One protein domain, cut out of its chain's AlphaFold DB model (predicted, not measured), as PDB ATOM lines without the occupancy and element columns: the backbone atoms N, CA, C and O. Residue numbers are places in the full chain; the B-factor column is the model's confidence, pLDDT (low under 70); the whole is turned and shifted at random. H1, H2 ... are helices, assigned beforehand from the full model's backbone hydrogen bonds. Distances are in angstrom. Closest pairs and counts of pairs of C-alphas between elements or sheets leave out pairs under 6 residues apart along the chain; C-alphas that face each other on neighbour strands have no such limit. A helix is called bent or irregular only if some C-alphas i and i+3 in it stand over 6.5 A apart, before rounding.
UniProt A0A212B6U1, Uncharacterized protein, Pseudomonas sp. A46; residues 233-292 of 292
ATOM      1  N   GLU A 233     -17.671   9.467 -22.305       92.94
ATOM      2  CA  GLU A 233     -18.724   9.921 -23.212       92.94
ATOM      3  C   GLU A 233     -18.146  10.809 -24.315       92.94
ATOM      4  O   GLU A 233     -17.949  12.017 -24.154       92.94
ATOM      5  N   ARG A 234     -17.886  10.182 -25.462       94.94
ATOM      6  CA  ARG A 234     -17.273  10.821 -26.626       94.94
ATOM      7  C   ARG A 234     -18.037  12.057 -27.084       94.94
ATOM      8  O   ARG A 234     -17.405  13.082 -27.333       94.94
ATOM      9  N   CYS A 235     -19.367  12.004 -27.150       94.88
ATOM     10  CA  CYS A 235     -20.162  13.143 -27.610       94.88
ATOM     11  C   CYS A 235     -19.964  14.376 -26.712       94.88
ATOM     12  O   CYS A 235     -19.933  15.499 -27.207       94.88
ATOM     13  N   ALA A 236     -19.720  14.190 -25.409       97.06
ATOM     14  CA  ALA A 236     -19.445  15.302 -24.503       97.06
ATOM     15  C   ALA A 236     -18.099  15.985 -24.791       97.06
ATOM     16  O   ALA A 236     -18.010  17.213 -24.739       97.06
ATOM     17  N   SER A 237     -17.060  15.211 -25.132       97.50
ATOM     18  CA  SER A 237     -15.761  15.770 -25.536       97.50
ATOM     19  C   SER A 237     -15.844  16.539 -26.863       97.50
ATOM     20  O   SER A 237     -15.247  17.608 -26.984       97.50
ATOM     21  N   GLU A 238     -16.652  16.057 -27.815       95.75
ATOM     22  CA  GLU A 238     -16.930  16.747 -29.082       95.75
ATOM     23  C   GLU A 238     -17.636  18.079 -28.837       95.75
ATOM     24  O   GLU A 238     -17.171  19.118 -29.301       95.75
ATOM     25  N   THR A 239     -18.699  18.082 -28.028       95.88
ATOM     26  CA  THR A 239     -19.430  19.308 -27.684       95.88
ATOM     27  C   THR A 239     -18.557  20.317 -26.937       95.88
ATOM     28  O   THR A 239     -18.685  21.520 -27.153       95.88
ATOM     29  N   LEU A 240     -17.633  19.867 -26.080       96.56
ATOM     30  CA  LEU A 240     -16.664  20.762 -25.442       96.56
ATOM     31  C   LEU A 240     -15.687  21.364 -26.452       96.56
ATOM     32  O   LEU A 240     -15.393  22.557 -26.365       96.56
ATOM     33  N   ALA A 241     -15.205  20.576 -27.414       95.81
ATOM     34  CA  ALA A 241     -14.381  21.097 -28.498       95.81
ATOM     35  C   ALA A 241     -15.155  22.157 -29.299       95.81
ATOM     36  O   ALA A 241     -14.662  23.266 -29.473       95.81
ATOM     37  N   GLU A 242     -16.395  21.884 -29.697       93.62
ATOM     38  CA  GLU A 242     -17.244  22.854 -30.402       93.62
ATOM     39  C   GLU A 242     -17.464  24.135 -29.589       93.62
ATOM     40  O   GLU A 242     -17.303  25.240 -30.114       93.62
ATOM     41  N   LEU A 243     -17.752  24.001 -28.289       94.44
ATOM     42  CA  LEU A 243     -17.944  25.132 -27.386       94.44
ATOM     43  C   LEU A 243     -16.707  26.036 -27.351       94.44
ATOM     44  O   LEU A 243     -16.837  27.244 -27.518       94.44
ATOM     45  N   TYR A 244     -15.507  25.485 -27.150       94.44
ATOM     46  CA  TYR A 244     -14.267  26.275 -27.097       94.44
ATOM     47  C   TYR A 244     -13.755  26.725 -28.473       94.44
ATOM     48  O   TYR A 244     -13.010  27.700 -28.567       94.44
ATOM     49  N   GLY A 245     -14.154  26.040 -29.546       90.00
ATOM     50  CA  GLY A 245     -13.878  26.448 -30.923       90.00
ATOM     51  C   GLY A 245     -14.746  27.624 -31.381       90.00
ATOM     52  O   GLY A 245     -14.332  28.397 -32.250       90.00
ATOM     53  N   SER A 246     -15.927  27.787 -30.777       85.62
ATOM     54  CA  SER A 246     -16.853  28.875 -31.077       85.62
ATOM     55  C   SER A 246     -16.342  30.223 -30.548       85.62
ATOM     56  O   SER A 246     -16.020  30.351 -29.365       85.62
ATOM     57  N   PRO A 247     -16.335  31.287 -31.374       76.88
ATOM     58  CA  PRO A 247     -16.054  32.641 -30.903       76.88
ATOM     59  C   PRO A 247     -17.227  33.260 -30.119       76.88
ATOM     60  O   PRO A 247     -17.089  34.360 -29.585       76.88
ATOM     61  N   PHE A 248     -18.379  32.582 -30.062       76.00
ATOM     62  CA  PHE A 248     -19.597  33.045 -29.398       76.00
ATOM     63  C   PHE A 248     -19.972  32.119 -28.240       76.00
ATOM     64  O   PHE A 248     -19.904  30.899 -28.380       76.00
ATOM     65  N   ASN A 249     -20.410  32.715 -27.128       70.94
ATOM     66  CA  ASN A 249     -20.971  32.025 -25.959       70.94
ATOM     67  C   ASN A 249     -20.064  30.924 -25.379       70.94
ATOM     68  O   ASN A 249     -20.537  29.906 -24.882       70.94
ATOM     69  N   SER A 250     -18.750  31.158 -25.426       82.44
ATOM     70  CA  SER A 250     -17.724  30.255 -24.911       82.44
ATOM     71  C   SER A 250     -16.993  30.865 -23.714       82.44
ATOM     72  O   SER A 250     -16.705  32.072 -23.728       82.44
ATOM     73  N   PRO A 251     -16.645  30.075 -22.682       86.88
ATOM     74  CA  PRO A 251     -15.710  30.532 -21.665       86.88
ATOM     75  C   PRO A 251     -14.354  30.908 -22.297       86.88
ATOM     76  O   PRO A 251     -13.960  30.317 -23.303       86.88
ATOM     77  N   PRO A 252     -13.592  31.853 -21.715       88.94
ATOM     78  CA  PRO A 252     -12.318  32.284 -22.287       88.94
ATOM     79  C   PRO A 252     -11.335  31.126 -22.512       88.94
ATOM     80  O   PRO A 252     -10.967  30.432 -21.563       88.94
ATOM     81  N   ASP A 253     -10.847  30.982 -23.745       91.56
ATOM     82  CA  ASP A 253      -9.817  30.007 -24.123       91.56
ATOM     83  C   ASP A 253      -8.632  30.689 -24.836       91.56
ATOM     84  O   ASP A 253      -8.529  30.675 -26.071       91.56
ATOM     85  N   PRO A 254      -7.734  31.352 -24.083       87.25
ATOM     86  CA  PRO A 254      -6.564  31.990 -24.667       87.25
ATOM     87  C   PRO A 254      -5.683  30.954 -25.376       87.25
ATOM     88  O   PRO A 254      -5.418  29.864 -24.870       87.25
ATOM     89  N   ASP A 255      -5.208  31.323 -26.563       87.38
ATOM     90  CA  ASP A 255      -4.434  30.472 -27.469       87.38
ATOM     91  C   ASP A 255      -5.174  29.222 -27.992       87.38
ATOM     92  O   ASP A 255      -4.529  28.407 -28.652       87.38
ATOM     93  N   ARG A 256      -6.486  29.046 -27.752       91.00
ATOM     94  CA  ARG A 256      -7.259  27.837 -28.119       91.00
ATOM     95  C   ARG A 256      -6.753  26.539 -27.463       91.00
ATOM     96  O   ARG A 256      -6.625  25.505 -28.127       91.00
ATOM     97  N   ARG A 257      -6.345  26.586 -26.191       93.19
ATOM     98  CA  ARG A 257      -5.784  25.416 -25.485       93.19
ATOM     99  C   ARG A 257      -6.861  24.407 -25.116       93.19
ATOM    100  O   ARG A 257      -6.633  23.216 -25.304       93.19
ATOM    101  N   LEU A 258      -7.996  24.874 -24.603       94.75
ATOM    102  CA  LEU A 258      -9.119  24.023 -24.213       94.75
ATOM    103  C   LEU A 258      -9.773  23.400 -25.445       94.75
ATOM    104  O   LEU A 258     -10.016  22.199 -25.441       94.75
ATOM    105  N   TYR A 259      -9.945  24.173 -26.519       95.06
ATOM    106  CA  TYR A 259     -10.385  23.666 -27.816       95.06
ATOM    107  C   TYR A 259      -9.529  22.484 -28.287       95.06
ATOM    108  O   TYR A 259     -10.050  21.394 -28.506       95.06
ATOM    109  N   ARG A 260      -8.202  22.672 -28.389       95.38
ATOM    110  CA  ARG A 260      -7.299  21.600 -28.839       95.38
ATOM    111  C   ARG A 260      -7.297  20.413 -27.884       95.38
ATOM    112  O   ARG A 260      -7.332  19.285 -28.350       95.38
ATOM    113  N   PHE A 261      -7.309  20.658 -26.572       96.50
ATOM    114  CA  PHE A 261      -7.374  19.589 -25.578       96.50
ATOM    115  C   PHE A 261      -8.609  18.703 -25.774       96.50
ATOM    116  O   PHE A 261      -8.466  17.491 -25.889       96.50
ATOM    117  N   TRP A 262      -9.807  19.290 -25.838       97.44
ATOM    118  CA  TRP A 262     -11.047  18.523 -25.965       97.44
ATOM    119  C   TRP A 262     -11.194  17.859 -27.330       97.44
ATOM    120  O   TRP A 262     -11.640  16.718 -27.396       97.44
ATOM    121  N   ARG A 263     -10.747  18.523 -28.400       96.94
ATOM    122  CA  ARG A 263     -10.684  17.935 -29.742       96.94
ATOM    123  C   ARG A 263      -9.771  16.710 -29.761       96.94
ATOM    124  O   ARG A 263     -10.196  15.647 -30.194       96.94
ATOM    125  N   ASP A 264      -8.540  16.836 -29.271       96.50
ATOM    126  CA  ASP A 264      -7.567  15.738 -29.288       96.50
ATOM    127  C   ASP A 264      -8.022  14.592 -28.364       96.50
ATOM    128  O   ASP A 264      -7.928  13.423 -28.729       96.50
ATOM    129  N   PHE A 265      -8.634  14.917 -27.222       97.56
ATOM    130  CA  PHE A 265      -9.238  13.928 -26.329       97.56
ATOM    131  C   PHE A 265     -10.408  13.175 -26.986       97.56
ATOM    132  O   PHE A 265     -10.515  11.957 -26.846       97.56
ATOM    133  N   ALA A 266     -11.253  13.863 -27.759       97.12
ATOM    134  CA  ALA A 266     -12.310  13.227 -28.542       97.12
ATOM    135  C   ALA A 266     -11.737  12.271 -29.604       97.12
ATOM    136  O   ALA A 266     -12.285  11.188 -29.824       97.12
ATOM    137  N   ILE A 267     -10.618  12.633 -30.247       96.50
ATOM    138  CA  ILE A 267      -9.901  11.763 -31.199       96.50
ATOM    139  C   ILE A 267      -9.389  10.503 -30.496       96.50
ATOM    140  O   ILE A 267      -9.578   9.404 -31.021       96.50
ATOM    141  N   ASP A 268      -8.813  10.637 -29.300       96.31
ATOM    142  CA  ASP A 268      -8.362   9.497 -28.488       96.31
ATOM    143  C   ASP A 268      -9.529   8.565 -28.104       96.31
ATOM    144  O   ASP A 268      -9.352   7.352 -27.981       96.31
ATOM    145  N   GLN A 269     -10.745   9.110 -27.990       94.06
ATOM    146  CA  GLN A 269     -11.995   8.359 -27.809       94.06
ATOM    147  C   GLN A 269     -12.587   7.808 -29.124       94.06
ATOM    148  O   GLN A 269     -13.659   7.200 -29.119       94.06
ATOM    149  N   GLY A 270     -11.903   7.987 -30.258       94.38
ATOM    150  CA  GLY A 270     -12.303   7.472 -31.569       94.38
ATOM    151  C   GLY A 270     -13.261   8.374 -32.353       94.38
ATOM    152  O   GLY A 270     -13.939   7.895 -33.264       94.38
ATOM    153  N   SER A 271     -13.348   9.663 -32.018       95.44
ATOM    154  CA  SER A 271     -14.188  10.627 -32.734       95.44
ATOM    155  C   SER A 271     -13.695  10.895 -34.151       95.44
ATOM    156  O   SER A 271     -12.631  11.474 -34.363       95.44
ATOM    157  N   THR A 272     -14.518  10.559 -35.142       93.69
ATOM    158  CA  THR A 272     -14.301  10.983 -36.531       93.69
ATOM    159  C   THR A 272     -14.668  12.450 -36.751       93.69
ATOM    160  O   THR A 272     -14.055  13.105 -37.592       93.69
ATOM    161  N   THR A 273     -15.620  12.983 -35.978       92.31
ATOM    162  CA  THR A 273     -16.005  14.400 -35.990       92.31
ATOM    163  C   THR A 273     -14.821  15.284 -35.593       92.31
ATOM    164  O   THR A 273     -14.488  16.230 -36.300       92.31
ATOM    165  N   ALA A 274     -14.109  14.933 -34.521       92.88
ATOM    166  CA  ALA A 274     -12.951  15.691 -34.057       92.88
ATOM    167  C   ALA A 274     -11.742  15.587 -35.007       92.88
ATOM    168  O   ALA A 274     -10.990  16.550 -35.151       92.88
ATOM    169  N   ILE A 275     -11.592  14.470 -35.734       92.06
ATOM    170  CA  ILE A 275     -10.620  14.359 -36.841       92.06
ATOM    171  C   ILE A 275     -10.986  15.310 -37.996       92.06
ATOM    172  O   ILE A 275     -10.113  15.830 -38.685       92.06
ATOM    173  N   ALA A 276     -12.271  15.574 -38.247       90.31
ATOM    174  CA  ALA A 276     -12.651  16.574 -39.243       90.31
ATOM    175  C   ALA A 276     -12.264  17.994 -38.790       90.31
ATOM    176  O   ALA A 276     -11.732  18.758 -39.596       90.31
ATOM    177  N   MET A 277     -12.422  18.305 -37.497       90.00
ATOM    178  CA  MET A 277     -12.023  19.597 -36.919       90.00
ATOM    179  C   MET A 277     -10.526  19.895 -37.119       90.00
ATOM    180  O   MET A 277     -10.163  21.026 -37.440       90.00
ATOM    181  N   THR A 278      -9.637  18.894 -37.001       86.50
ATOM    182  CA  THR A 278      -8.195  19.096 -37.262       86.50
ATOM    183  C   THR A 278      -7.922  19.506 -38.705       86.50
ATOM    184  O   THR A 278      -7.108  20.395 -38.952       86.50
ATOM    185  N   ASN A 279      -8.626  18.900 -39.662       82.50
ATOM    186  CA  ASN A 279      -8.437  19.196 -41.082       82.50
ATOM    187  C   ASN A 279      -8.897  20.624 -41.422       82.50
ATOM    188  O   ASN A 279      -8.271  21.306 -42.233       82.50
ATOM    189  N   GLU A 280      -9.973  21.099 -40.791       79.88
ATOM    190  CA  GLU A 280     -10.474  22.466 -40.970       79.88
ATOM    191  C   GLU A 280      -9.513  23.525 -40.408       79.88
ATOM    192  O   GLU A 280      -9.303  24.568 -41.042       79.88
ATOM    193  N   ASP A 281      -8.881  23.246 -39.265       82.69
ATOM    194  CA  ASP A 281      -7.846  24.107 -38.682       82.69
ATOM    195  C   ASP A 281      -6.616  24.227 -39.602       82.69
ATOM    196  O   ASP A 281      -6.085  25.327 -39.796       82.69
ATOM    197  N   GLU A 282      -6.170  23.115 -40.195       78.81
ATOM    198  CA  GLU A 282      -5.031  23.085 -41.122       78.81
ATOM    199  C   GLU A 282      -5.320  23.881 -42.400       78.81
ATOM    200  O   GLU A 282      -4.519  24.730 -42.800       78.81
ATOM    201  N   VAL A 283      -6.494  23.684 -43.005       76.56
ATOM    202  CA  VAL A 283      -6.921  24.437 -44.195       76.56
ATOM    203  C   VAL A 283      -7.033  25.933 -43.896       76.56
ATOM    204  O   VAL A 283      -6.600  26.760 -44.702       76.56
ATOM    205  N   SER A 284      -7.585  26.303 -42.739       76.56
ATOM    206  CA  SER A 284      -7.716  27.708 -42.333       76.56
ATOM    207  C   SER A 284      -6.355  28.368 -42.108       76.56
ATOM    208  O   SER A 284      -6.146  29.509 -42.519       76.56
ATOM    209  N   SER A 285      -5.406  27.637 -41.518       76.44
ATOM    210  CA  SER A 285      -4.037  28.114 -41.291       76.44
ATOM    211  C   SER A 285      -3.270  28.322 -42.600       76.44
ATOM    212  O   SER A 285      -2.541  29.301 -42.734       76.44
ATOM    213  N   LEU A 286      -3.464  27.434 -43.584       74.69
ATOM    214  CA  LEU A 286      -2.855  27.556 -44.911       74.69
ATOM    215  C   LEU A 286      -3.411  28.753 -45.694       74.69
ATOM    216  O   LEU A 286      -2.630  29.512 -46.256       74.69
ATOM    217  N   ARG A 287      -4.731  28.987 -45.664       73.94
ATOM    218  CA  ARG A 287      -5.346  30.166 -46.309       73.94
ATOM    219  C   ARG A 287      -4.818  31.484 -45.741       73.94
ATOM    220  O   ARG A 287      -4.466  32.384 -46.491       73.94
ATOM    221  N   LEU A 288      -4.688  31.579 -44.417       72.00
ATOM    222  CA  LEU A 288      -4.125  32.764 -43.757       72.00
ATOM    223  C   LEU A 288      -2.638  32.989 -44.083       72.00
ATOM    224  O   LEU A 288      -2.156  34.114 -43.967       72.00
ATOM    225  N   ALA A 289      -1.905  31.940 -44.462       69.62
ATOM    226  CA  ALA A 289      -0.516  32.044 -44.902       69.62
ATOM    227  C   ALA A 289      -0.377  32.448 -46.382       69.62
ATOM    228  O   ALA A 289       0.669  32.967 -46.754       69.62
ATOM    229  N   GLU A 290      -1.399  32.220 -47.214       72.56
ATOM    230  CA  GLU A 290      -1.432  32.639 -48.627       72.56
ATOM    231  C   GLU A 290      -1.890  34.101 -48.808       72.56
ATOM    232  O   GLU A 290      -1.501  34.744 -49.782       72.56
ATOM    233  N   ASP A 291      -2.678  34.630 -47.867       66.94
ATOM    234  CA  ASP A 291      -3.210  36.004 -47.890       66.94
ATOM    235  C   ASP A 291      -2.277  37.066 -47.246       66.94
ATOM    236  O   ASP A 291      -2.621  38.252 -47.231       66.94
ATOM    237  N   ASN A 292      -1.106  36.668 -46.722       51.69
ATOM    238  CA  ASN A 292      -0.084  37.539 -46.103       51.69
ATOM    239  C   ASN A 292       1.204  37.611 -46.936       51.69
ATOM    240  O   ASN A 292       1.818  38.704 -46.965       51.69
TER     241      ASN A 292
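What this domain is: This is residues 233 to 292 of the 292 residues of an uncharacterized protein of Pseudomonas sp. A46 (UniProt A0A212B6U1). The longest helix, H3, starts beside one end of a helical hairpin made by H1 and H2, packs on it with its first turns, then runs off, so that residues 279 to 292 stick out as a free arm. H1 and H2 lie side by side in opposite directions and, with the start of H3, make the small body. The printed part has 60 residues with three named helices in the order H1, H2, H3 and no named strand; its class is all helix. The whole is only just compact, close to loose, with a radius of gyration of the C-alphas of 12.1 A, and it is elongated, spanning 40 by 24 by 15 A, its length made by the arm.

How they stand to each other: Start with H3, residues 272 to 290, and look at Ala 274. Its C-alpha is 5.4 A from that of Arg 263, the closest pair between H3 and H2, residues 254 to 268. These two touch through residues 274 to 277 of H3 and 263 to 267 of H2 alone, at a steep tilt of 39 degrees, opposite ways, and form a helical hairpin. From H2 step to H1, residues 234 to 245: they touch, with the C-alphas of Tyr 244 and Tyr 259 closest at 4.7 A, at a shallow tilt of 20 degrees, opposite ways, also a helical hairpin. H1 and H3 only just touch, with 3 pairs of C-alphas within 8 A; the closest are those of Glu 238 and Ala 274, 6.5 A apart, and the helices run the same way at a shallow tilt of 22 degrees. H1, H2 and H3 are an up-and-down bundle, each helix running against the one before it. Every O i to N i+4 pair is within hydrogen-bond range in H1, against 9 of 11 in H2 and 14 of 15 in H3.

Where its parts are: Find C-alpha 272 at (-14.301, 10.983, -36.531); from there H3 runs 27.9 A to C-alpha 290 at (-1.432, 32.639, -48.627). H2 covers 22.9 A from Pro 254 to Asp 268 and is irregular, with C-alphas 255 and 258 8.6 A apart. H1 begins at C-alpha 234, (-17.273, 10.821, -26.626), and runs 16.6 A to Gly 245.

The domain as a whole: The C-alphas of Glu 233 and Asn 292, the two farthest apart, are 40.4 A from each other. Without residues 279 to 292 the body spans 26 by 16 by 15 A. The printed part has no cut; the link from H1 to H2 is short, with 8 residues, and that from H2 to H3 is tight, with 3. The mean pLDDT of the printed part is 87.8; look for values under 70 at residue 289 and residues 291 to 292, the last being the chain's last residue.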